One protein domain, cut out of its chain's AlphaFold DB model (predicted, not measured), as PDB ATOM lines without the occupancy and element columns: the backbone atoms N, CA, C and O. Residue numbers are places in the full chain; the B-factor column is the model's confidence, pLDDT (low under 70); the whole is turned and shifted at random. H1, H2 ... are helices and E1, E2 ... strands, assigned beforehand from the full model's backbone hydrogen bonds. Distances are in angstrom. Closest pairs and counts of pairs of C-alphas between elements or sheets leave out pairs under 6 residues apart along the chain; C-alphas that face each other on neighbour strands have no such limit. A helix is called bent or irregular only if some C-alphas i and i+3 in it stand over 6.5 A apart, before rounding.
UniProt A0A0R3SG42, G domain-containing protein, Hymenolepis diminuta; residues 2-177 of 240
ATOM      1  N   ILE A   2     227.270 195.610 153.360       87.44
ATOM      2  CA  ILE A   2     226.415 196.381 152.430       87.44
ATOM      3  C   ILE A   2     225.312 195.532 151.797       87.44
ATOM      4  O   ILE A   2     224.148 195.908 151.852       87.44
ATOM      5  N   ARG A   3     225.630 194.335 151.289       85.75
ATOM      6  CA  ARG A   3     224.619 193.387 150.783       85.75
ATOM      7  C   ARG A   3     223.497 193.099 151.788       85.75
ATOM      8  O   ARG A   3     222.331 193.033 151.424       85.75
ATOM      9  N   THR A   4     223.854 192.906 153.053       86.31
ATOM     10  CA  THR A   4     222.902 192.607 154.126       86.31
ATOM     11  C   THR A   4     222.047 193.830 154.465       86.31
ATOM     12  O   THR A   4     220.852 193.675 154.675       86.31
ATOM     13  N   LEU A   5     222.640 195.030 154.469       85.62
ATOM     14  CA  LEU A   5     221.945 196.295 154.748       85.62
ATOM     15  C   LEU A   5     221.068 196.784 153.582       85.62
ATOM     16  O   LEU A   5     220.055 197.432 153.808       85.62
ATOM     17  N   THR A   6     221.449 196.483 152.339       82.62
ATOM     18  CA  THR A   6     220.682 196.829 151.128       82.62
ATOM     19  C   THR A   6     219.597 195.806 150.797       82.62
ATOM     20  O   THR A   6     218.717 196.100 149.998       82.62
ATOM     21  N   GLY A   7     219.695 194.578 151.320       75.50
ATOM     22  CA  GLY A   7     218.872 193.452 150.869       75.50
ATOM     23  C   GLY A   7     219.145 193.019 149.420       75.50
ATOM     24  O   GLY A   7     218.429 192.171 148.888       75.50
ATOM     25  N   ASN A   8     220.173 193.565 148.758       74.69
ATOM     26  CA  ASN A   8     220.422 193.327 147.340       74.69
ATOM     27  C   ASN A   8     221.091 191.963 147.106       74.69
ATOM     28  O   ASN A   8     222.317 191.834 147.121       74.69
ATOM     29  N   SER A   9     220.286 190.937 146.833       64.38
ATOM     30  CA  SER A   9     220.753 189.567 146.571       64.38
ATOM     31  C   SER A   9     221.631 189.422 145.322       64.38
ATOM     32  O   SER A   9     222.341 188.424 145.205       64.38
ATOM     33  N   LYS A  10     221.635 190.410 144.414       64.06
ATOM     34  CA  LYS A  10     222.495 190.413 143.218       64.06
ATOM     35  C   LYS A  10     223.932 190.843 143.518       64.06
ATOM     36  O   LYS A  10     224.806 190.617 142.686       64.06
ATOM     37  N   MET A  11     224.199 191.443 144.681       68.06
ATOM     38  CA  MET A  11     225.566 191.763 145.086       68.06
ATOM     39  C   MET A  11     226.330 190.490 145.466       68.06
ATOM     40  O   MET A  11     225.941 189.746 146.373       68.06
ATOM     41  N   ILE A  12     227.469 190.268 144.814       64.38
ATOM     42  CA  ILE A  12     228.369 189.154 145.115       64.38
ATOM     43  C   ILE A  12     229.516 189.695 145.968       64.38
ATOM     44  O   ILE A  12     230.224 190.605 145.558       64.38
ATOM     45  N   ALA A  13     229.695 189.136 147.166       63.94
ATOM     46  CA  ALA A  13     230.886 189.389 147.967       63.94
ATOM     47  C   ALA A  13     231.992 188.427 147.510       63.94
ATOM     48  O   ALA A  13     231.772 187.214 147.511       63.94
ATOM     49  N   SER A  14     233.154 188.955 147.120       60.84
ATOM     50  CA  SER A  14     234.319 188.145 146.750       60.84
ATOM     51  C   SER A  14     235.230 187.933 147.967       60.84
ATOM     52  O   SER A  14     235.457 188.883 148.714       60.84
ATOM     53  N   PRO A  15     235.775 186.721 148.188       60.12
ATOM     54  CA  PRO A  15     236.783 186.474 149.221       60.12
ATOM     55  C   PRO A  15     238.182 186.985 148.827       60.12
ATOM     56  O   PRO A  15     239.123 186.830 149.600       60.12
ATOM     57  N   GLN A  16     238.341 187.536 147.618       63.41
ATOM     58  CA  GLN A  16     239.619 188.039 147.124       63.41
ATOM     59  C   GLN A  16     239.953 189.418 147.698       63.41
ATOM     60  O   GLN A  16     239.081 190.227 148.015       63.41
ATOM     61  N   VAL A  17     241.250 189.688 147.776       56.59
ATOM     62  CA  VAL A  17     241.782 191.018 148.072       56.59
ATOM     63  C   VAL A  17     241.411 191.985 146.946       56.59
ATOM     64  O   VAL A  17     241.365 191.579 145.787       56.59
ATOM     65  N   PHE A  18     241.124 193.246 147.283       58.47
ATOM     66  CA  PHE A  18     240.629 194.256 146.334       58.47
ATOM     67  C   PHE A  18     239.302 193.898 145.643       58.47
ATOM     68  O   PHE A  18     239.066 194.270 144.497       58.47
ATOM     69  N   ALA A  19     238.410 193.197 146.350       56.91
ATOM     70  CA  ALA A  19     237.053 192.924 145.868       56.91
ATOM     71  C   ALA A  19     236.284 194.198 145.455       56.91
ATOM     72  O   ALA A  19     235.440 194.132 144.563       56.91
ATOM     73  N   THR A  20     236.618 195.334 146.073       56.69
ATOM     74  CA  THR A  20     236.177 196.677 145.692       56.69
ATOM     75  C   THR A  20     237.429 197.537 145.484       56.69
ATOM     76  O   THR A  20     238.271 197.621 146.383       56.69
ATOM     77  N   LEU A  21     237.583 198.111 144.286       61.38
ATOM     78  CA  LEU A  21     238.729 198.949 143.888       61.38
ATOM     79  C   LEU A  21     238.373 200.438 143.792       61.38
ATOM     80  O   LEU A  21     239.215 201.274 144.099       61.38
ATOM     81  N   ASP A  22     237.128 200.745 143.426       68.12
ATOM     82  CA  ASP A  22     236.589 202.101 143.322       68.12
ATOM     83  C   ASP A  22     235.508 202.323 144.384       68.12
ATOM     84  O   ASP A  22     234.839 201.369 144.793       68.12
ATOM     85  N   VAL A  23     235.287 203.575 144.794       75.50
ATOM     86  CA  VAL A  23     234.174 203.899 145.695       75.50
ATOM     87  C   VAL A  23     232.849 203.631 144.980       75.50
ATOM     88  O   VAL A  23     232.535 204.253 143.962       75.50
ATOM     89  N   THR A  24     232.044 202.702 145.501       81.62
ATOM     90  CA  THR A  24     230.720 202.397 144.933       81.62
ATOM     91  C   THR A  24     229.595 202.856 145.847       81.62
ATOM     92  O   THR A  24     229.681 202.779 147.068       81.62
ATOM     93  N   HIS A  25     228.516 203.348 145.245       84.62
ATOM     94  CA  HIS A  25     227.412 203.977 145.959       84.62
ATOM     95  C   HIS A  25     226.209 203.037 146.029       84.62
ATOM     96  O   HIS A  25     225.724 202.553 145.005       84.62
ATOM     97  N   HIS A  26     225.690 202.816 147.235       85.56
ATOM     98  CA  HIS A  26     224.578 201.903 147.491       85.56
ATOM     99  C   HIS A  26     223.500 202.603 148.305       85.56
ATOM    100  O   HIS A  26     223.649 202.827 149.507       85.56
ATOM    101  N   ALA A  27     222.389 202.942 147.657       84.56
ATOM    102  CA  ALA A  27     221.215 203.423 148.366       84.56
ATOM    103  C   ALA A  27     220.564 202.263 149.134       84.56
ATOM    104  O   ALA A  27     220.343 201.185 148.578       84.56
ATOM    105  N   ALA A  28     220.231 202.491 150.401       84.00
ATOM    106  CA  ALA A  28     219.484 201.535 151.206       84.00
ATOM    107  C   ALA A  28     218.455 202.224 152.088       84.00
ATOM    108  O   ALA A  28     218.505 203.431 152.348       84.00
ATOM    109  N   ARG A  29     217.525 201.410 152.582       82.19
ATOM    110  CA  ARG A  29     216.577 201.811 153.604       82.19
ATOM    111  C   ARG A  29     216.684 200.875 154.798       82.19
ATOM    112  O   ARG A  29     216.305 199.711 154.711       82.19
ATOM    113  N   LEU A  30     217.227 201.398 155.891       84.00
ATOM    114  CA  LEU A  30     217.472 200.627 157.104       84.00
ATOM    115  C   LEU A  30     216.225 200.629 157.995       84.00
ATOM    116  O   LEU A  30     215.548 201.664 158.087       84.00
ATOM    117  N   PRO A  31     215.936 199.507 158.676       78.00
ATOM    118  CA  PRO A  31     214.883 199.473 159.673       78.00
ATOM    119  C   PRO A  31     215.236 200.402 160.835       78.00
ATOM    120  O   PRO A  31     216.406 200.623 161.156       78.00
ATOM    121  N   THR A  32     214.205 200.937 161.475       74.00
ATOM    122  CA  THR A  32     214.356 201.754 162.685       74.00
ATOM    123  C   THR A  32     214.144 200.892 163.924       74.00
ATOM    124  O   THR A  32     213.645 199.767 163.829       74.00
ATOM    125  N   THR A  33     214.472 201.416 165.107       65.94
ATOM    126  CA  THR A  33     214.324 200.694 166.389       65.94
ATOM    127  C   THR A  33     212.914 200.146 166.674       65.94
ATOM    128  O   THR A  33     212.758 199.346 167.591       65.94
ATOM    129  N   PHE A  34     211.883 200.584 165.944       55.69
ATOM    130  CA  PHE A  34     210.478 200.237 166.198       55.69
ATOM    131  C   PHE A  34     209.883 199.231 165.215       55.69
ATOM    132  O   PHE A  34     208.756 198.784 165.434       55.69
ATOM    133  N   GLU A  35     210.596 198.868 164.149       57.56
ATOM    134  CA  GLU A  35     210.097 197.864 163.217       57.56
ATOM    135  C   GLU A  35     210.623 196.471 163.577       57.56
ATOM    136  O   GLU A  35     211.823 196.200 163.575       57.56
ATOM    137  N   ASN A  36     209.695 195.544 163.834       51.66
ATOM    138  CA  ASN A  36     209.995 194.117 163.985       51.66
ATOM    139  C   ASN A  36     210.279 193.425 162.632       51.66
ATOM    140  O   ASN A  36     210.352 192.198 162.575       51.66
ATOM    141  N   SER A  37     210.422 194.189 161.544       54.25
ATOM    142  CA  SER A  37     210.672 193.688 160.192       54.25
ATOM    143  C   SER A  37     212.124 193.202 160.020       54.25
ATOM    144  O   SER A  37     213.030 193.548 160.792       54.25
ATOM    145  N   ASP A  38     212.344 192.320 159.040       55.44
ATOM    146  CA  ASP A  38     213.683 191.896 158.608       55.44
ATOM    147  C   ASP A  38     214.337 193.054 157.822       55.44
ATOM    148  O   ASP A  38     213.723 193.534 156.865       55.44
ATOM    149  N   PRO A  39     215.567 193.497 158.166       53.81
ATOM    150  CA  PRO A  39     216.283 194.564 157.454       53.81
ATOM    151  C   PRO A  39     216.399 194.359 155.939       53.81
ATOM    152  O   PRO A  39     216.594 195.330 155.214       53.81
ATOM    153  N   SER A  40     216.282 193.122 155.437       52.22
ATOM    154  CA  SER A  40     216.346 192.850 153.997       52.22
ATOM    155  C   SER A  40     215.028 193.054 153.238       52.22
ATOM    156  O   SER A  40     214.988 192.733 152.054       52.22
ATOM    157  N   LEU A  41     213.952 193.507 153.891       47.22
ATOM    158  CA  LEU A  41     212.600 193.591 153.307       47.22
ATOM    159  C   LEU A  41     212.128 195.019 152.978       47.22
ATOM    160  O   LEU A  41     210.942 195.234 152.737       47.22
ATOM    161  N   SER A  42     213.018 196.011 152.946       51.47
ATOM    162  CA  SER A  42     212.608 197.396 152.681       51.47
ATOM    163  C   SER A  42     212.405 197.666 151.184       51.47
ATOM    164  O   SER A  42     213.359 197.927 150.452       51.47
ATOM    165  N   GLU A  43     211.150 197.635 150.732       52.28
ATOM    166  CA  GLU A  43     210.745 198.059 149.386       52.28
ATOM    167  C   GLU A  43     210.773 199.592 149.204       52.28
ATOM    168  O   GLU A  43     210.767 200.388 150.149       52.28
ATOM    169  N   VAL A  44     210.774 200.047 147.948       45.16
ATOM    170  CA  VAL A  44     210.662 201.475 147.622       45.16
ATOM    171  C   VAL A  44     209.295 201.994 148.084       45.16
ATOM    172  O   VAL A  44     208.263 201.604 147.554       45.16
ATOM    173  N   GLY A  45     209.294 202.898 149.068       52.94
ATOM    174  CA  GLY A  45     208.078 203.499 149.635       52.94
ATOM    175  C   GLY A  45     207.779 203.112 151.087       52.94
ATOM    176  O   GLY A  45     206.997 203.809 151.734       52.94
ATOM    177  N   THR A  46     208.446 202.096 151.646       66.88
ATOM    178  CA  THR A  46     208.285 201.740 153.068       66.88
ATOM    179  C   THR A  46     208.957 202.762 153.988       66.88
ATOM    180  O   THR A  46     209.922 203.406 153.581       66.88
ATOM    181  N   PRO A  47     208.473 202.993 155.215       75.00
ATOM    182  CA  PRO A  47     209.185 203.818 156.188       75.00
ATOM    183  C   PRO A  47     210.566 203.236 156.547       75.00
ATOM    184  O   PRO A  47     210.816 202.049 156.385       75.00
ATOM    185  N   GLY A  48     211.500 204.087 156.973       81.94
ATOM    186  CA  GLY A  48     212.844 203.675 157.387       81.94
ATOM    187  C   GLY A  48     213.908 204.736 157.115       81.94
ATOM    188  O   GLY A  48     213.669 205.709 156.384       81.94
ATOM    189  N   LEU A  49     215.102 204.534 157.676       84.31
ATOM    190  CA  LEU A  49     216.245 205.427 157.480       84.31
ATOM    191  C   LEU A  49     216.751 205.294 156.052       84.31
ATOM    192  O   LEU A  49     217.238 204.236 155.666       84.31
ATOM    193  N   ARG A  50     216.651 206.360 155.259       86.31
ATOM    194  CA  ARG A  50     217.264 206.377 153.927       86.31
ATOM    195  C   ARG A  50     218.744 206.680 154.080       86.31
ATOM    196  O   ARG A  50     219.090 207.726 154.611       86.31
ATOM    197  N   VAL A  51     219.603 205.795 153.606       87.69
ATOM    198  CA  VAL A  51     221.052 205.977 153.691       87.69
ATOM    199  C   VAL A  51     221.675 205.802 152.318       87.69
ATOM    200  O   VAL A  51     221.190 205.021 151.494       87.69
ATOM    201  N   LEU A  52     222.761 206.528 152.085       88.56
ATOM    202  CA  LEU A  52     223.669 206.293 150.977       88.56
ATOM    203  C   LEU A  52     224.943 205.700 151.567       88.56
ATOM    204  O   LEU A  52     225.615 206.350 152.360       88.56
ATOM    205  N   MET A  53     225.230 204.445 151.241       89.56
ATOM    206  CA  MET A  53     226.454 203.781 151.675       89.56
ATOM    207  C   MET A  53     227.513 203.911 150.591       89.56
ATOM    208  O   MET A  53     227.243 203.623 149.426       89.56
ATOM    209  N   LEU A  54     228.711 204.298 151.006       87.56
ATOM    210  CA  LEU A  54     229.906 204.314 150.179       87.56
ATOM    211  C   LEU A  54     230.705 203.049 150.504       87.56
ATOM    212  O   LEU A  54     231.131 202.860 151.642       87.56
ATOM    213  N   ASP A  55     230.835 202.145 149.536       86.12
ATOM    214  CA  ASP A  55     231.727 200.991 149.642       86.12
ATOM    215  C   ASP A  55     233.118 201.425 149.209       86.12
ATOM    216  O   ASP A  55     233.322 201.760 148.042       86.12
ATOM    217  N   THR A  56     234.058 201.444 150.143       82.12
ATOM    218  CA  THR A  56     235.441 201.831 149.876       82.12
ATOM    219  C   THR A  56     236.305 200.607 149.614       82.12
ATOM    220  O   THR A  56     235.893 199.457 149.780       82.12
ATOM    221  N   ILE A  57     237.564 200.854 149.268       77.94
ATOM    222  CA  ILE A  57     238.557 199.790 149.202       77.94
ATOM    223  C   ILE A  57     238.733 199.138 150.581       77.94
ATOM    224  O   ILE A  57     238.739 199.805 151.619       77.94
ATOM    225  N   GLY A  58     238.859 197.814 150.595       76.06
ATOM    226  CA  GLY A  58     239.158 197.067 151.812       76.06
ATOM    227  C   GLY A  58     240.640 197.166 152.156       76.06
ATOM    228  O   GLY A  58     241.493 196.901 151.309       76.06
ATOM    229  N   PHE A  59     240.957 197.494 153.407       73.44
ATOM    230  CA  PHE A  59     242.333 197.438 153.891       73.44
ATOM    231  C   PHE A  59     242.710 196.014 154.300       73.44
ATOM    232  O   PHE A  59     241.921 195.285 154.897       73.44
ATOM    233  N   MET A  60     243.944 195.631 153.992       68.19
ATOM    234  CA  MET A  60     244.556 194.388 154.450       68.19
ATOM    235  C   MET A  60     245.589 194.668 155.539       68.19
ATOM    236  O   MET A  60     246.119 195.776 155.646       68.19
ATOM    237  N   ALA A  61     245.898 193.626 156.312       57.62
ATOM    238  CA  ALA A  61     247.084 193.582 157.155       57.62
ATOM    239  C   ALA A  61     248.337 193.937 156.332       57.62
ATOM    240  O   ALA A  61     248.487 193.457 155.209       57.62
ATOM    241  N   ASP A  62     249.212 194.778 156.890       61.56
ATOM    242  CA  ASP A  62     250.490 195.183 156.291       61.56
ATOM    243  C   ASP A  62     250.395 195.841 154.901       61.56
ATOM    244  O   ASP A  62     251.209 195.575 154.012       61.56
ATOM    245  N   LEU A  63     249.433 196.753 154.697       65.19
ATOM    246  CA  LEU A  63     249.442 197.579 153.488       65.19
ATOM    247  C   LEU A  63     250.745 198.407 153.411       65.19
ATOM    248  O   LEU A  63     251.063 199.150 154.346       65.19
ATOM    249  N   PRO A  64     251.486 198.357 152.290       69.00
ATOM    250  CA  PRO A  64     252.645 199.216 152.095       69.00
ATOM    251  C   PRO A  64     252.260 200.700 152.218       69.00
ATOM    252  O   PRO A  64     251.269 201.142 151.636       69.00
ATOM    253  N   ARG A  65     253.057 201.499 152.943       67.38
ATOM    254  CA  ARG A  65     252.778 202.936 153.183       67.38
ATOM    255  C   ARG A  65     252.555 203.741 151.894       67.38
ATOM    256  O   ARG A  65     251.747 204.662 151.869       67.38
ATOM    257  N   ASN A  66     253.247 203.378 150.818       66.88
ATOM    258  CA  ASN A  66     253.082 203.959 149.483       66.88
ATOM    259  C   ASN A  66     251.718 203.646 148.850       66.88
ATOM    260  O   ASN A  66     251.210 204.464 148.092       66.88
ATOM    261  N   LEU A  67     251.112 202.502 149.173       70.12
ATOM    262  CA  LEU A  67     249.785 202.138 148.683       70.12
ATOM    263  C   LEU A  67     248.687 202.907 149.435       70.12
ATOM    264  O   LEU A  67     247.729 203.360 148.827       70.12
ATOM    265  N   ILE A  68     248.877 203.164 150.731       67.94
ATOM    266  CA  ILE A  68     247.969 204.007 151.531       67.94
ATOM    267  C   ILE A  68     247.907 205.436 150.981       67.94
ATOM    268  O   ILE A  68     246.825 206.013 150.893       67.94
ATOM    269  N   ALA A  69     249.041 205.992 150.545       66.12
ATOM    270  CA  ALA A  69     249.072 207.310 149.913       66.12
ATOM    271  C   ALA A  69     248.220 207.374 148.632       66.12
ATOM    272  O   ALA A  69     247.603 208.405 148.375       66.12
ATOM    273  N   ALA A  70     248.139 206.279 147.867       69.12
ATOM    274  CA  ALA A  70     247.304 206.196 146.670       69.12
ATOM    275  C   ALA A  70     245.796 206.155 146.989       69.12
ATOM    276  O   ALA A  70     244.993 206.578 146.165       69.12
ATOM    277  N   PHE A  71     245.413 205.718 148.194       71.25
ATOM    278  CA  PHE A  71     244.016 205.662 148.643       71.25
ATOM    279  C   PHE A  71     243.562 206.894 149.429       71.25
ATOM    280  O   PHE A  71     242.383 207.003 149.757       71.25
ATOM    281  N   ARG A  72     244.457 207.850 149.709       72.12
ATOM    282  CA  ARG A  72     244.093 209.088 150.419       72.12
ATOM    283  C   ARG A  72     242.945 209.831 149.742       72.12
ATOM    284  O   ARG A  72     241.982 210.159 150.416       72.12
ATOM    285  N   ALA A  73     243.001 209.989 148.419       70.81
ATOM    286  CA  ALA A  73     241.932 210.643 147.663       70.81
ATOM    287  C   ALA A  73     240.580 209.918 147.813       70.81
ATOM    288  O   ALA A  73     239.552 210.562 147.959       70.81
ATOM    289  N   THR A  74     240.574 208.579 147.856       71.81
ATOM    290  CA  THR A  74     239.341 207.798 148.077       71.81
ATOM    291  C   THR A  74     238.861 207.824 149.531       71.81
ATOM    292  O   THR A  74     237.683 207.610 149.798       71.81
ATOM    293  N   LEU A  75     239.761 208.082 150.486       76.62
ATOM    294  CA  LEU A  75     239.420 208.248 151.899       76.62
ATOM    295  C   LEU A  75     238.867 209.644 152.198       76.62
ATOM    296  O   LEU A  75     238.067 209.778 153.117       76.62
ATOM    297  N   GLU A  76     239.246 210.669 151.434       77.12
ATOM    298  CA  GLU A  76     238.704 212.025 151.590       77.12
ATOM    299  C   GLU A  76     237.180 212.066 151.399       77.12
ATOM    300  O   GLU A  76     236.516 212.826 152.095       77.12
ATOM    301  N   GLU A  77     236.592 211.177 150.588       76.06
ATOM    302  CA  GLU A  77     235.127 211.036 150.477       76.06
ATOM    303  C   GLU A  77     234.457 210.632 151.808       76.06
ATOM    304  O   GLU A  77     233.273 210.889 152.021       76.06
ATOM    305  N   CYS A  78     235.206 210.047 152.752       79.12
ATOM    306  CA  CYS A  78     234.702 209.748 154.094       79.12
ATOM    307  C   CYS A  78     234.577 210.997 154.985       79.12
ATOM    308  O   CYS A  78     233.931 210.912 156.030       79.12
ATOM    309  N   LEU A  79     235.178 212.137 154.613       79.56
ATOM    310  CA  LEU A  79     235.061 213.396 155.366       79.56
ATOM    311  C   LEU A  79     233.638 213.956 155.338       79.56
ATOM    312  O   LEU A  79     233.210 214.566 156.314       79.56
ATOM    313  N   ASP A  80     232.911 213.719 154.248       82.56
ATOM    314  CA  ASP A  80     231.537 214.199 154.075       82.56
ATOM    315  C   ASP A  80     230.494 213.257 154.698       82.56
ATOM    316  O   ASP A  80     229.301 213.570 154.734       82.56
ATOM    317  N   ALA A  81     230.919 212.094 155.201       88.69
ATOM    318  CA  ALA A  81     230.019 211.123 155.801       88.69
ATOM    319  C   ALA A  81     229.569 211.559 157.204       88.69
ATOM    320  O   ALA A  81     230.344 212.083 158.002       88.69
ATOM    321  N   GLU A  82     228.326 211.246 157.575       89.94
ATOM    322  CA  GLU A  82     227.916 211.337 158.981       89.94
ATOM    323  C   GLU A  82     228.472 210.167 159.815       89.94
ATOM    324  O   GLU A  82     228.775 210.297 161.004       89.94
ATOM    325  N   ILE A  83     228.590 208.987 159.204       92.31
ATOM    326  CA  ILE A  83     228.980 207.752 159.885       92.31
ATOM    327  C   ILE A  83     229.959 206.973 159.008       92.31
ATOM    328  O   ILE A  83     229.668 206.678 157.853       92.31
ATOM    329  N   ILE A  84     231.074 206.563 159.604       93.38
ATOM    330  CA  ILE A  84     232.030 205.606 159.056       93.38
ATOM    331  C   ILE A  84     231.833 204.270 159.779       93.38
ATOM    332  O   ILE A  84     231.999 204.163 160.998       93.38
ATOM    333  N   LEU A  85     231.494 203.230 159.018       94.25
ATOM    334  CA  LEU A  85     231.407 201.860 159.521       94.25
ATOM    335  C   LEU A  85     232.749 201.153 159.316       94.25
ATOM    336  O   LEU A  85     233.067 200.705 158.218       94.25
ATOM    337  N   HIS A  86     233.520 201.004 160.389       93.62
ATOM    338  CA  HIS A  86     234.766 200.250 160.365       93.62
ATOM    339  C   HIS A  86     234.469 198.764 160.575       93.62
ATOM    340  O   HIS A  86     234.342 198.288 161.705       93.62
ATOM    341  N   VAL A  87     234.308 198.035 159.469       93.25
ATOM    342  CA  VAL A  87     233.985 196.603 159.489       93.25
ATOM    343  C   VAL A  87     235.245 195.780 159.737       93.25
ATOM    344  O   VAL A  87     236.180 195.808 158.943       93.25
ATOM    345  N   ILE A  88     235.245 195.014 160.823       92.25
ATOM    346  CA  ILE A  88     236.395 194.253 161.310       92.25
ATOM    347  C   ILE A  88     236.047 192.767 161.302       92.25
ATOM    348  O   ILE A  88     234.975 192.381 161.757       92.25
ATOM    349  N   ASP A  89     236.952 191.923 160.820       91.12
ATOM    350  CA  ASP A  89     236.831 190.473 160.964       91.12
ATOM    351  C   ASP A  89     237.237 190.040 162.383       91.12
ATOM    352  O   ASP A  89     238.425 189.987 162.704       91.12
ATOM    353  N   VAL A  90     236.260 189.749 163.249       91.88
ATOM    354  CA  VAL A  90     236.535 189.446 164.670       91.88
ATOM    355  C   VAL A  90     236.922 187.998 164.937       91.88
ATOM    356  O   VAL A  90     237.294 187.677 166.068       91.88
ATOM    357  N   SER A  91     236.898 187.137 163.914       88.38
ATOM    358  CA  SER A  91     237.412 185.772 164.047       88.38
ATOM    359  C   SER A  91     238.945 185.725 164.066       88.38
ATOM    360  O   SER A  91     239.520 184.670 164.318       88.38
ATOM    361  N   GLN A  92     239.629 186.840 163.777       87.00
ATOM    362  CA  GLN A  92     241.091 186.921 163.780       87.00
ATOM    363  C   GLN A  92     241.628 187.377 165.147       87.00
ATOM    364  O   GLN A  92     241.213 188.429 165.617       87.00
ATOM    365  N   PRO A  93     242.597 186.682 165.774       85.69
ATOM    366  CA  PRO A  93     243.120 187.065 167.093       85.69
ATOM    367  C   PRO A  93     243.688 188.491 167.158       85.69
ATOM    368  O   PRO A  93     243.493 189.202 168.141       85.69
ATOM    369  N   ASP A  94     244.378 188.916 166.098       86.75
ATOM    370  CA  ASP A  94     245.078 190.202 166.033       86.75
ATOM    371  C   ASP A  94     244.211 191.355 165.500       86.75
ATOM    372  O   ASP A  94     244.721 192.460 165.285       86.75
ATOM    373  N   TRP A  95     242.897 191.151 165.335       88.81
ATOM    374  CA  TRP A  95     241.984 192.193 164.854       88.81
ATOM    375  C   TRP A  95     242.124 193.541 165.590       88.81
ATOM    376  O   TRP A  95     242.052 194.565 164.905       88.81
ATOM    377  N   PRO A  96     242.379 193.619 166.922       90.25
ATOM    378  CA  PRO A  96     242.487 194.913 167.600       90.25
ATOM    379  C   PRO A  96     243.668 195.746 167.098       90.25
ATOM    380  O   PRO A  96     243.558 196.967 166.986       90.25
ATOM    381  N   LYS A  97     244.789 195.093 166.757       88.12
ATOM    382  CA  LYS A  97     245.977 195.765 166.212       88.12
ATOM    383  C   LYS A  97     245.680 196.332 164.828       88.12
ATOM    384  O   LYS A  97     245.994 197.490 164.567       88.12
ATOM    385  N   PHE A  98     245.031 195.544 163.971       85.19
ATOM    386  CA  PHE A  98     244.624 196.000 162.641       85.19
ATOM    387  C   PHE A  98     243.615 197.145 162.723       85.19
ATOM    388  O   PHE A  98     243.775 198.146 162.034       85.19
ATOM    389  N   ALA A  99     242.633 197.055 163.623       89.50
ATOM    390  CA  ALA A  99     241.657 198.119 163.816       89.50
ATOM    391  C   ALA A  99     242.319 199.437 164.257       89.50
ATOM    392  O   ALA A  99     242.030 200.495 163.701       89.50
ATOM    393  N   ALA A 100     243.249 199.377 165.215       89.06
ATOM    394  CA  ALA A 100     244.003 200.552 165.654       89.06
ATOM    395  C   ALA A 100     244.875 201.141 164.530       89.06
ATOM    396  O   ALA A 100     244.973 202.360 164.399       89.06
ATOM    397  N   TYR A 101     245.474 200.289 163.696       87.00
ATOM    398  CA  TYR A 101     246.267 200.729 162.550       87.00
ATOM    399  C   TYR A 101     245.430 201.505 161.525       87.00
ATOM    400  O   TYR A 101     245.830 202.594 161.117       87.00
ATOM    401  N   ILE A 102     244.251 200.998 161.149       86.19
ATOM    402  CA  ILE A 102     243.358 201.693 160.207       86.19
ATOM    403  C   ILE A 102     242.879 203.030 160.768       86.19
ATOM    404  O   ILE A 102     242.810 204.015 160.041       86.19
ATOM    405  N   GLU A 103     242.615 203.109 162.067       88.81
ATOM    406  CA  GLU A 103     242.248 204.378 162.702       88.81
ATOM    407  C   GLU A 103     243.384 205.400 162.685       88.81
ATOM    408  O   GLU A 103     243.130 206.579 162.447       88.81
ATOM    409  N   CYS A 104     244.629 204.954 162.852       87.31
ATOM    410  CA  CYS A 104     245.802 205.802 162.653       87.31
ATOM    411  C   CYS A 104     245.865 206.325 161.208       87.31
ATOM    412  O   CYS A 104     246.051 207.517 160.988       87.31
ATOM    413  N   VAL A 105     245.608 205.466 160.213       84.88
ATOM    414  CA  VAL A 105     245.578 205.860 158.791       84.88
ATOM    415  C   VAL A 105     244.492 206.901 158.500       84.88
ATOM    416  O   VAL A 105     244.742 207.845 157.746       84.88
ATOM    417  N   LEU A 106     243.301 206.758 159.093       86.12
ATOM    418  CA  LEU A 106     242.231 207.755 158.970       86.12
ATOM    419  C   LEU A 106     242.682 209.107 159.544       86.12
ATOM    420  O   LEU A 106     242.565 210.130 158.866       86.12
ATOM    421  N   GLN A 107     243.280 209.107 160.740       86.75
ATOM    422  CA  GLN A 107     243.808 210.320 161.377       86.75
ATOM    423  C   GLN A 107     244.928 210.975 160.552       86.75
ATOM    424  O   GLN A 107     244.884 212.181 160.309       86.75
ATOM    425  N   ASP A 108     245.879 210.184 160.049       84.75
ATOM    426  CA  ASP A 108     246.983 210.628 159.183       84.75
ATOM    427  C   ASP A 108     246.511 211.141 157.814       84.75
ATOM    428  O   ASP A 108     247.262 211.809 157.093       84.75
ATOM    429  N   SER A 109     245.278 210.809 157.429       81.62
ATOM    430  CA  SER A 109     244.607 211.315 156.226       81.62
ATOM    431  C   SER A 109     243.739 212.544 156.518       81.62
ATOM    432  O   SER A 109     243.036 213.020 155.636       81.62
ATOM    433  N   GLY A 110     243.790 213.082 157.743       84.38
ATOM    434  CA  GLY A 110     243.042 214.273 158.155       84.38
ATOM    435  C   GLY A 110     241.606 213.996 158.606       84.38
ATOM    436  O   GLY A 110     240.893 214.932 158.969       84.38
ATOM    437  N   ILE A 111     241.184 212.730 158.638       86.50
ATOM    438  CA  ILE A 111     239.836 212.333 159.046       86.50
ATOM    439  C   ILE A 111     239.807 212.239 160.567       86.50
ATOM    440  O   ILE A 111     240.236 211.256 161.175       86.50
ATOM    441  N   LYS A 112     239.287 213.288 161.199       87.81
ATOM    442  CA  LYS A 112     238.997 213.279 162.633       87.81
ATOM    443  C   LYS A 112     237.673 212.571 162.855       87.81
ATOM    444  O   LYS A 112     236.642 212.996 162.349       87.81
ATOM    445  N   THR A 113     237.707 211.490 163.619       89.06
ATOM    446  CA  THR A 113     236.515 210.706 163.935       89.06
ATOM    447  C   THR A 113     236.122 210.872 165.389       89.06
ATOM    448  O   THR A 113     236.986 210.923 166.263       89.06
ATOM    449  N   ARG A 114     234.820 210.841 165.649       88.62
ATOM    450  CA  ARG A 114     234.233 210.810 166.995       88.62
ATOM    451  C   ARG A 114     233.778 209.393 167.338       88.62
ATOM    452  O   ARG A 114     233.200 208.698 166.500       88.62
ATOM    453  N   ARG A 115     234.016 208.956 168.570       87.50
ATOM    454  CA  ARG A 115     233.516 207.689 169.121       87.50
ATOM    455  C   ARG A 115     232.270 207.932 169.961       87.50
ATOM    456  O   ARG A 115     232.024 209.028 170.452       87.50
ATOM    457  N   LEU A 116     231.484 206.878 170.164       82.25
ATOM    458  CA  LEU A 116     230.310 206.904 171.048       82.25
ATOM    459  C   LEU A 116     230.676 207.164 172.516       82.25
ATOM    460  O   LEU A 116     229.881 207.733 173.257       82.25
ATOM    461  N   SER A 117     231.876 206.749 172.928       78.38
ATOM    462  CA  SER A 117     232.423 206.973 174.268       78.38
ATOM    463  C   SER A 117     232.862 208.413 174.521       78.38
ATOM    464  O   SER A 117     233.049 208.798 175.677       78.38
ATOM    465  N   ASP A 118     233.073 209.197 173.465       77.94
ATOM    466  CA  ASP A 118     233.596 210.547 173.604       77.94
ATOM    467  C   ASP A 118     232.504 211.426 174.209       77.94
ATOM    468  O   ASP A 118     231.361 211.446 173.742       77.94
ATOM    469  N   LYS A 119     232.838 212.158 175.281       61.44
ATOM    470  CA  LYS A 119     231.909 213.130 175.861       61.44
ATOM    471  C   LYS A 119     231.513 214.096 174.755       61.44
ATOM    472  O   LYS A 119     232.374 214.792 174.220       61.44
ATOM    473  N   LEU A 120     230.220 214.096 174.434       57.00
ATOM    474  CA  LEU A 120     229.609 214.842 173.343       57.00
ATOM    475  C   LEU A 120     229.936 216.335 173.487       57.00
ATOM    476  O   LEU A 120     229.230 217.090 174.155       57.00
ATOM    477  N   SER A 121     231.052 216.752 172.905       52.25
ATOM    478  CA  SER A 121     231.469 218.142 172.911       52.25
ATOM    479  C   SER A 121     230.721 218.789 171.759       52.25
ATOM    480  O   SER A 121     231.046 218.584 170.592       52.25
ATOM    481  N   ILE A 122     229.636 219.484 172.097       49.69
ATOM    482  CA  ILE A 122     228.852 220.299 171.168       49.69
ATOM    483  C   ILE A 122     229.795 221.405 170.670       49.69
ATOM    484  O   ILE A 122     229.916 222.445 171.310       49.69
ATOM    485  N   GLY A 123     230.547 221.156 169.599       47.97
ATOM    486  CA  GLY A 123     231.543 222.118 169.126       47.97
ATOM    487  C   GLY A 123     232.537 221.609 168.088       47.97
ATOM    488  O   GLY A 123     233.014 222.423 167.302       47.97
ATOM    489  N   ASP A 124     232.813 220.303 168.018       54.28
ATOM    490  CA  ASP A 124     233.703 219.786 166.974       54.28
ATOM    491  C   ASP A 124     232.941 219.649 165.652       54.28
ATOM    492  O   ASP A 124     232.009 218.852 165.513       54.28
ATOM    493  N   GLY A 125     233.309 220.503 164.693       57.47
ATOM    494  CA  GLY A 125     232.701 220.575 163.369       57.47
ATOM    495  C   GLY A 125     232.648 219.212 162.681       57.47
ATOM    496  O   GLY A 125     233.630 218.480 162.733       57.47
ATOM    497  N   HIS A 126     231.485 218.899 162.090       73.31
ATOM    498  CA  HIS A 126     231.157 217.844 161.106       73.31
ATOM    499  C   HIS A 126     231.992 216.544 161.092       73.31
ATOM    500  O   HIS A 126     232.097 215.887 160.068       73.31
ATOM    501  N   SER A 127     232.560 216.130 162.220       86.00
ATOM    502  CA  SER A 127     233.409 214.944 162.274       86.00
ATOM    503  C   SER A 127     232.521 213.695 162.235       86.00
ATOM    504  O   SER A 127     231.581 213.623 163.036       86.00
ATOM    505  N   PRO A 128     232.783 212.713 161.356       90.12
ATOM    506  CA  PRO A 128     231.992 211.488 161.272       90.12
ATOM    507  C   PRO A 128     232.088 210.653 162.547       90.12
ATOM    508  O   PRO A 128     233.161 210.536 163.154       90.12
ATOM    509  N   PHE A 129     230.994 209.983 162.921       91.75
ATOM    510  CA  PHE A 129     231.095 208.900 163.900       91.75
ATOM    511  C   PHE A 129     231.791 207.696 163.307       91.75
ATOM    512  O   PHE A 129     231.368 207.180 162.280       91.75
ATOM    513  N   LEU A 130     232.794 207.194 164.014       93.38
ATOM    514  CA  LEU A 130     233.408 205.917 163.706       93.38
ATOM    515  C   LEU A 130     232.777 204.825 164.568       93.38
ATOM    516  O   LEU A 130     232.899 204.848 165.795       93.38
ATOM    517  N   ILE A 131     232.131 203.862 163.913       94.56
ATOM    518  CA  ILE A 131     231.527 202.689 164.549       94.56
ATOM    519  C   ILE A 131     232.361 201.464 164.177       94.56
ATOM    520  O   ILE A 131     232.402 201.066 163.011       94.56
ATOM    521  N   ARG A 132     233.001 200.828 165.163       94.75
ATOM    522  CA  ARG A 132     233.664 199.529 164.995       94.75
ATOM    523  C   ARG A 132     232.619 198.421 164.945       94.75
ATOM    524  O   ARG A 132     231.995 198.087 165.955       94.75
ATOM    525  N   VAL A 133     232.462 197.834 163.765       95.31
ATOM    526  CA  VAL A 133     231.517 196.754 163.489       95.31
ATOM    527  C   VAL A 133     232.276 195.438 163.400       95.31
ATOM    528  O   VAL A 133     232.891 195.125 162.383       95.31
ATOM    529  N   GLY A 134     232.213 194.639 164.457       94.50
ATOM    530  CA  GLY A 134     232.814 193.314 164.486       94.50
ATOM    531  C   GLY A 134     231.986 192.299 163.709       94.50
ATOM    532  O   GLY A 134     231.004 191.782 164.232       94.50
ATOM    533  N   ASN A 135     232.364 192.022 162.466       93.88
ATOM    534  CA  ASN A 135     231.717 191.062 161.581       93.88
ATOM    535  C   ASN A 135     232.297 189.643 161.729       93.88
ATOM    536  O   ASN A 135     233.448 189.475 162.115       93.88
ATOM    537  N   LYS A 136     231.513 188.630 161.336       92.94
ATOM    538  CA  LYS A 136     231.781 187.190 161.535       92.94
ATOM    539  C   LYS A 136     231.720 186.751 162.999       92.94
ATOM    540  O   LYS A 136     232.404 185.818 163.410       92.94
ATOM    541  N   SER A 137     230.868 187.398 163.795       91.19
ATOM    542  CA  SER A 137     230.683 187.040 165.206       91.19
ATOM    543  C   SER A 137     230.165 185.609 165.420       91.19
ATOM    544  O   SER A 137     230.245 185.093 166.529       91.19
ATOM    545  N   ASP A 138     229.626 184.971 164.379       91.00
ATOM    546  CA  ASP A 138     229.215 183.563 164.369       91.00
ATOM    547  C   ASP A 138     230.383 182.574 164.494       91.00
ATOM    548  O   ASP A 138     230.183 181.468 164.985       91.00
ATOM    549  N   LEU A 139     231.600 182.979 164.119       89.62
ATOM    550  CA  LEU A 139     232.807 182.154 164.243       89.62
ATOM    551  C   LEU A 139     233.467 182.261 165.630       89.62
ATOM    552  O   LEU A 139     234.532 181.692 165.857       89.62
ATOM    553  N   GLY A 140     232.828 182.977 166.558       78.19
ATOM    554  CA  GLY A 140     233.370 183.305 167.871       78.19
ATOM    555  C   GLY A 140     234.069 184.663 167.889       78.19
ATOM    556  O   GLY A 140     234.566 185.161 166.881       78.19
ATOM    557  N   VAL A 141     234.083 185.282 169.069       72.00
ATOM    558  CA  VAL A 141     234.778 186.547 169.329       72.00
ATOM    559  C   VAL A 141     235.747 186.314 170.474       72.00
ATOM    560  O   VAL A 141     235.357 185.776 171.508       72.00
ATOM    561  N   TYR A 142     236.991 186.757 170.321       68.50
ATOM    562  CA  TYR A 142     237.945 186.776 171.427       68.50
ATOM    563  C   TYR A 142     237.447 187.737 172.525       68.50
ATOM    564  O   TYR A 142     237.531 188.960 172.383       68.50
ATOM    565  N   GLU A 143     236.899 187.181 173.616       64.75
ATOM    566  CA  GLU A 143     236.168 187.912 174.669       64.75
ATOM    567  C   GLU A 143     236.950 189.089 175.256       64.75
ATOM    568  O   GLU A 143     236.376 190.157 175.472       64.75
ATOM    569  N   GLN A 144     238.266 188.934 175.430       66.38
ATOM    570  CA  GLN A 144     239.137 189.956 176.023       66.38
ATOM    571  C   GLN A 144     239.124 191.295 175.271       66.38
ATOM    572  O   GLN A 144     239.383 192.332 175.873       66.38
ATOM    573  N   SER A 145     238.805 191.289 173.973       71.94
ATOM    574  CA  SER A 145     238.753 192.505 173.149       71.94
ATOM    575  C   SER A 145     237.336 192.894 172.734       71.94
ATOM    576  O   SER A 145     237.155 193.898 172.048       71.94
ATOM    577  N   SER A 146     236.304 192.155 173.159       74.75
ATOM    578  CA  SER A 146     234.923 192.440 172.748       74.75
ATOM    579  C   SER A 146     234.426 193.815 173.205       74.75
ATOM    580  O   SER A 146     233.491 194.332 172.596       74.75
ATOM    581  N   SER A 147     235.006 194.390 174.259       82.00
ATOM    582  CA  SER A 147     234.675 195.728 174.765       82.00
ATOM    583  C   SER A 147     235.130 196.860 173.842       82.00
ATOM    584  O   SER A 147     234.674 197.986 173.991       82.00
ATOM    585  N   GLN A 148     236.016 196.574 172.884       85.94
ATOM    586  CA  GLN A 148     236.510 197.555 171.919       85.94
ATOM    587  C   GLN A 148     235.603 197.711 170.686       85.94
ATOM    588  O   GLN A 148     235.910 198.532 169.822       85.94
ATOM    589  N   LEU A 149     234.543 196.904 170.560       90.81
ATOM    590  CA  LEU A 149     233.593 196.941 169.445       90.81
ATOM    591  C   LEU A 149     232.343 197.723 169.843       90.81
ATOM    592  O   LEU A 149     231.816 197.524 170.934       90.81
ATOM    593  N   ASP A 150     231.831 198.539 168.924       93.00
ATOM    594  CA  ASP A 150     230.581 199.276 169.128       93.00
ATOM    595  C   ASP A 150     229.362 198.418 168.742       93.00
ATOM    596  O   ASP A 150     228.302 198.506 169.357       93.00
ATOM    597  N   ALA A 151     229.522 197.539 167.746       93.12
ATOM    598  CA  ALA A 151     228.514 196.564 167.337       93.12
ATOM    599  C   ALA A 151     229.162 195.233 166.934       93.12
ATOM    600  O   ALA A 151     230.267 195.200 166.393       93.12
ATOM    601  N   LYS A 152     228.453 194.122 167.158       93.94
ATOM    602  CA  LYS A 152     228.850 192.773 166.724       93.94
ATOM    603  C   LYS A 152     227.807 192.244 165.760       93.94
ATOM    604  O   LYS A 152     226.629 192.262 166.096       93.94
ATOM    605  N   VAL A 153     228.233 191.782 164.590       93.69
ATOM    606  CA  VAL A 153     227.339 191.297 163.541       93.69
ATOM    607  C   VAL A 153     227.825 189.982 162.939       93.69
ATOM    608  O   VAL A 153     229.020 189.729 162.784       93.69
ATOM    609  N   SER A 154     226.875 189.169 162.495       93.44
ATOM    610  CA  SER A 154     227.123 188.111 161.522       93.44
ATOM    611  C   SER A 154     226.346 188.453 160.265       93.44
ATOM    612  O   SER A 154     225.126 188.322 160.226       93.44
ATOM    613  N   CYS A 155     227.035 188.894 159.209       89.75
ATOM    614  CA  CYS A 155     226.365 189.188 157.938       89.75
ATOM    615  C   CYS A 155     225.780 187.934 157.262       89.75
ATOM    616  O   CYS A 155     224.910 188.079 156.404       89.75
ATOM    617  N   VAL A 156     226.268 186.737 157.618       88.56
ATOM    618  CA  VAL A 156     225.768 185.449 157.109       88.56
ATOM    619  C   VAL A 156     224.435 185.114 157.770       88.56
ATOM    620  O   VAL A 156     223.457 184.847 157.077       88.56
ATOM    621  N   ASN A 157     224.374 185.231 159.098       88.88
ATOM    622  CA  ASN A 157     223.192 184.858 159.880       88.88
ATOM    623  C   ASN A 157     222.257 186.046 160.158       88.88
ATOM    624  O   ASN A 157     221.253 185.896 160.844       88.88
ATOM    625  N   LYS A 158     222.618 187.243 159.678       86.94
ATOM    626  CA  LYS A 158     221.980 188.540 159.969       86.94
ATOM    627  C   LYS A 158     221.924 188.923 161.460       86.94
ATOM    628  O   LYS A 158     221.259 189.895 161.815       86.94
ATOM    629  N   ALA A 159     222.631 188.208 162.335       89.81
ATOM    630  CA  ALA A 159     222.683 188.523 163.761       89.81
ATOM    631  C   ALA A 159     223.343 189.894 163.986       89.81
ATOM    632  O   ALA A 159     224.318 190.219 163.307       89.81
ATOM    633  N   GLY A 160     222.821 190.697 164.918       89.94
ATOM    634  CA  GLY A 160     223.403 191.991 165.294       89.94
ATOM    635  C   GLY A 160     223.138 193.155 164.328       89.94
ATOM    636  O   GLY A 160     223.469 194.304 164.621       89.94
ATOM    637  N   VAL A 161     222.572 192.886 163.146       89.69
ATOM    638  CA  VAL A 161     222.359 193.910 162.108       89.69
ATOM    639  C   VAL A 161     221.324 194.947 162.552       89.69
ATOM    640  O   VAL A 161     221.457 196.126 162.228       89.69
ATOM    641  N   ARG A 162     220.310 194.541 163.325       86.62
ATOM    642  CA  ARG A 162     219.278 195.451 163.846       86.62
ATOM    643  C   ARG A 162     219.854 196.407 164.888       86.62
ATOM    644  O   ARG A 162     219.560 197.601 164.868       86.62
ATOM    645  N   GLU A 163     220.686 195.886 165.776       89.69
ATOM    646  CA  GLU A 163     221.400 196.639 166.798       89.69
ATOM    647  C   GLU A 163     222.331 197.662 166.141       89.69
ATOM    648  O   GLU A 163     222.344 198.824 166.541       89.69
ATOM    649  N   LEU A 164     223.019 197.272 165.061       92.44
ATOM    650  CA  LEU A 164     223.810 198.195 164.250       92.44
ATOM    651  C   LEU A 164     222.950 199.313 163.633       92.44
ATOM    652  O   LEU A 164     223.318 200.480 163.740       92.44
ATOM    653  N   CYS A 165     221.796 198.993 163.035       90.94
ATOM    654  CA  CYS A 165     220.896 200.012 162.471       90.94
ATOM    655  C   CYS A 165     220.401 200.991 163.549       90.94
ATOM    656  O   CYS A 165     220.374 202.203 163.335       90.94
ATOM    657  N   SER A 166     220.081 200.469 164.735       89.12
ATOM    658  CA  SER A 166     219.659 201.262 165.896       89.12
ATOM    659  C   SER A 166     220.769 202.199 166.380       89.12
ATOM    660  O   SER A 166     220.520 203.355 166.720       89.12
ATOM    661  N   LEU A 167     222.013 201.715 166.379       91.25
ATOM    662  CA  LEU A 167     223.181 202.505 166.747       91.25
ATOM    663  C   LEU A 167     223.461 203.626 165.739       91.25
ATOM    664  O   LEU A 167     223.766 204.752 166.135       91.25
ATOM    665  N   MET A 168     223.316 203.338 164.444       91.50
ATOM    666  CA  MET A 168     223.424 204.350 163.391       91.50
ATOM    667  C   MET A 168     222.356 205.438 163.567       91.50
ATOM    668  O   MET A 168     222.679 206.623 163.525       91.50
ATOM    669  N   GLU A 169     221.107 205.052 163.846       89.25
ATOM    670  CA  GLU A 169     220.023 205.997 164.144       89.25
ATOM    671  C   GLU A 169     220.368 206.908 165.330       89.25
ATOM    672  O   GLU A 169     220.211 208.131 165.260       89.25
ATOM    673  N   TYR A 170     220.885 206.318 166.411       88.69
ATOM    674  CA  TYR A 170     221.316 207.057 167.592       88.69
ATOM    675  C   TYR A 170     222.417 208.076 167.270       88.69
ATOM    676  O   TYR A 170     222.348 209.213 167.741       88.69
ATOM    677  N   CYS A 171     223.405 207.711 166.448       88.88
ATOM    678  CA  CYS A 171     224.478 208.620 166.033       88.88
ATOM    679  C   CYS A 171     223.927 209.826 165.258       88.88
ATOM    680  O   CYS A 171     224.289 210.966 165.553       88.88
ATOM    681  N   LEU A 172     222.990 209.602 164.329       86.94
ATOM    682  CA  LEU A 172     222.347 210.684 163.571       86.94
ATOM    683  C   LEU A 172     221.626 211.677 164.494       86.94
ATOM    684  O   LEU A 172     221.822 212.892 164.392       86.94
ATOM    685  N   ILE A 173     220.831 211.163 165.436       87.06
ATOM    686  CA  ILE A 173     220.042 211.982 166.370       87.06
ATOM    687  C   ILE A 173     220.946 212.731 167.352       87.06
ATOM    688  O   ILE A 173     220.812 213.942 167.524       87.06
ATOM    689  N   SER A 174     221.870 212.021 167.996       83.88
ATOM    690  CA  SER A 174     222.703 212.587 169.060       83.88
ATOM    691  C   SER A 174     223.792 213.519 168.536       83.88
ATOM    692  O   SER A 174     224.112 214.499 169.201       83.88
ATOM    693  N   GLY A 175     224.370 213.246 167.362       80.88
ATOM    694  CA  GLY A 175     225.555 213.971 166.911       80.88
ATOM    695  C   GLY A 175     225.377 214.927 165.746       80.88
ATOM    696  O   GLY A 175     226.221 215.810 165.618       80.88
ATOM    697  N   PHE A 176     224.306 214.808 164.957       82.31
ATOM    698  CA  PHE A 176     224.072 215.667 163.785       82.31
ATOM    699  C   PHE A 176     222.823 216.547 163.917       82.31
ATOM    700  O   PHE A 176     222.353 217.128 162.940       82.31
ATOM    701  N   GLY A 177     222.254 216.642 165.124       81.25
ATOM    702  CA  GLY A 177     221.088 217.487 165.393       81.25
ATOM    703  C   GLY A 177     219.816 217.016 164.687       81.25
ATOM    704  O   GLY A 177     218.898 217.813 164.469       81.25
TER     705      GLY A 177
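What this domain is: This is residues 2 to 177 of the 240 residues of the protein "G domain-containing protein" of Hymenolepis diminuta (UniProt A0A0R3SG42). A small parallel sheet of E3, E4 and E5 forms the core, with H5 over one face and H3 over the opposite face along E3. A separate hairpin, E1 and E2, lies near E3 and H5, with H1 beside it, while the kinked H2 and the short H4 lie far out. The printed part has 176 residues, with five named helices and five named strands in the order H1 E1 E2 H2 E3 H3 E4 H4 E5 H5; the class is mixed, and under half of the residues are in named elements. The whole is compact, with a radius of gyration of the C-alphas of 16.0 A and spans of 45 by 41 by 35 A.

How they stand to each other: H1, residues 2 to 6, comes closest to E1, residues 24 to 30, at the C-alphas of Thr 6 and Ala 28, 4.9 A apart. E1 and E2, residues 49 to 55, form an antiparallel hairpin at 154 degrees, with N 26 and O 53 within hydrogen-bond range at 2.8 A. H2, residues 65 to 80, has a kink of 50 degrees near residue 72. E3, residues 83 to 89, and E4, residues 129 to 135, are parallel at 25 degrees, with N 86 and O 131 2.9 A apart. H3, residues 95 to 108, is over E3 at a height over the sheet of 9.4 A. H2 and H3 are close but not clearly touching, the closest C-alphas being those of Leu 75 and Leu 106, 7.6 A. H4, residues 143 to 148, only grazes the sheet. E5, residues 151 to 153, is parallel to E4, with N 153 and O 134 2.8 A apart. The strand-helix-strand units, parallel neighbour strands with a helix between, are E3, H3, E4 and E4, H4, E5; both crossovers are right-handed. H5, residues 161 to 175, is on the opposite face from H3, at a height over the sheet of 9.0 A, along E4 at 5 degrees on the local plane. Every O i to N i+4 pair is within hydrogen-bond range in H1, H3 and H5; H2 has 5 of 12, with 9 of 13 O i to N i+3 pairs, and H4 has 0 of 2, with 2 of 3.

Where its parts are: H1 begins at C-alpha 2, (226.415, 196.381, 152.430). E1 is 18.1 A long and E2 17.9 A. H2 is 24.1 A and irregular, C-alphas 70 and 73 being 7.0 A apart. E3 is 19.0 A, beginning at C-alpha 83, (228.980, 207.752, 159.885); H3 is 19.9 A and E4 18.0 A. H4 is irregular, with C-alphas 144 and 147 7.4 A apart. E5 is 6.6 A. H5 is 20.9 A, ending at C-alpha 175, (225.555, 213.971, 166.911).

The domain as a whole: The two C-alphas farthest apart, those of Asn 36 and Asn 66, are 46.5 A apart. The printed part has no cut. The links H1 to E1, E1 to E2 and H3 to E4 are long. The mean pLDDT of the printed part is 78.5; 48 residues are under 70, among them 9 to 22, 33 to 46 and 119 to 125.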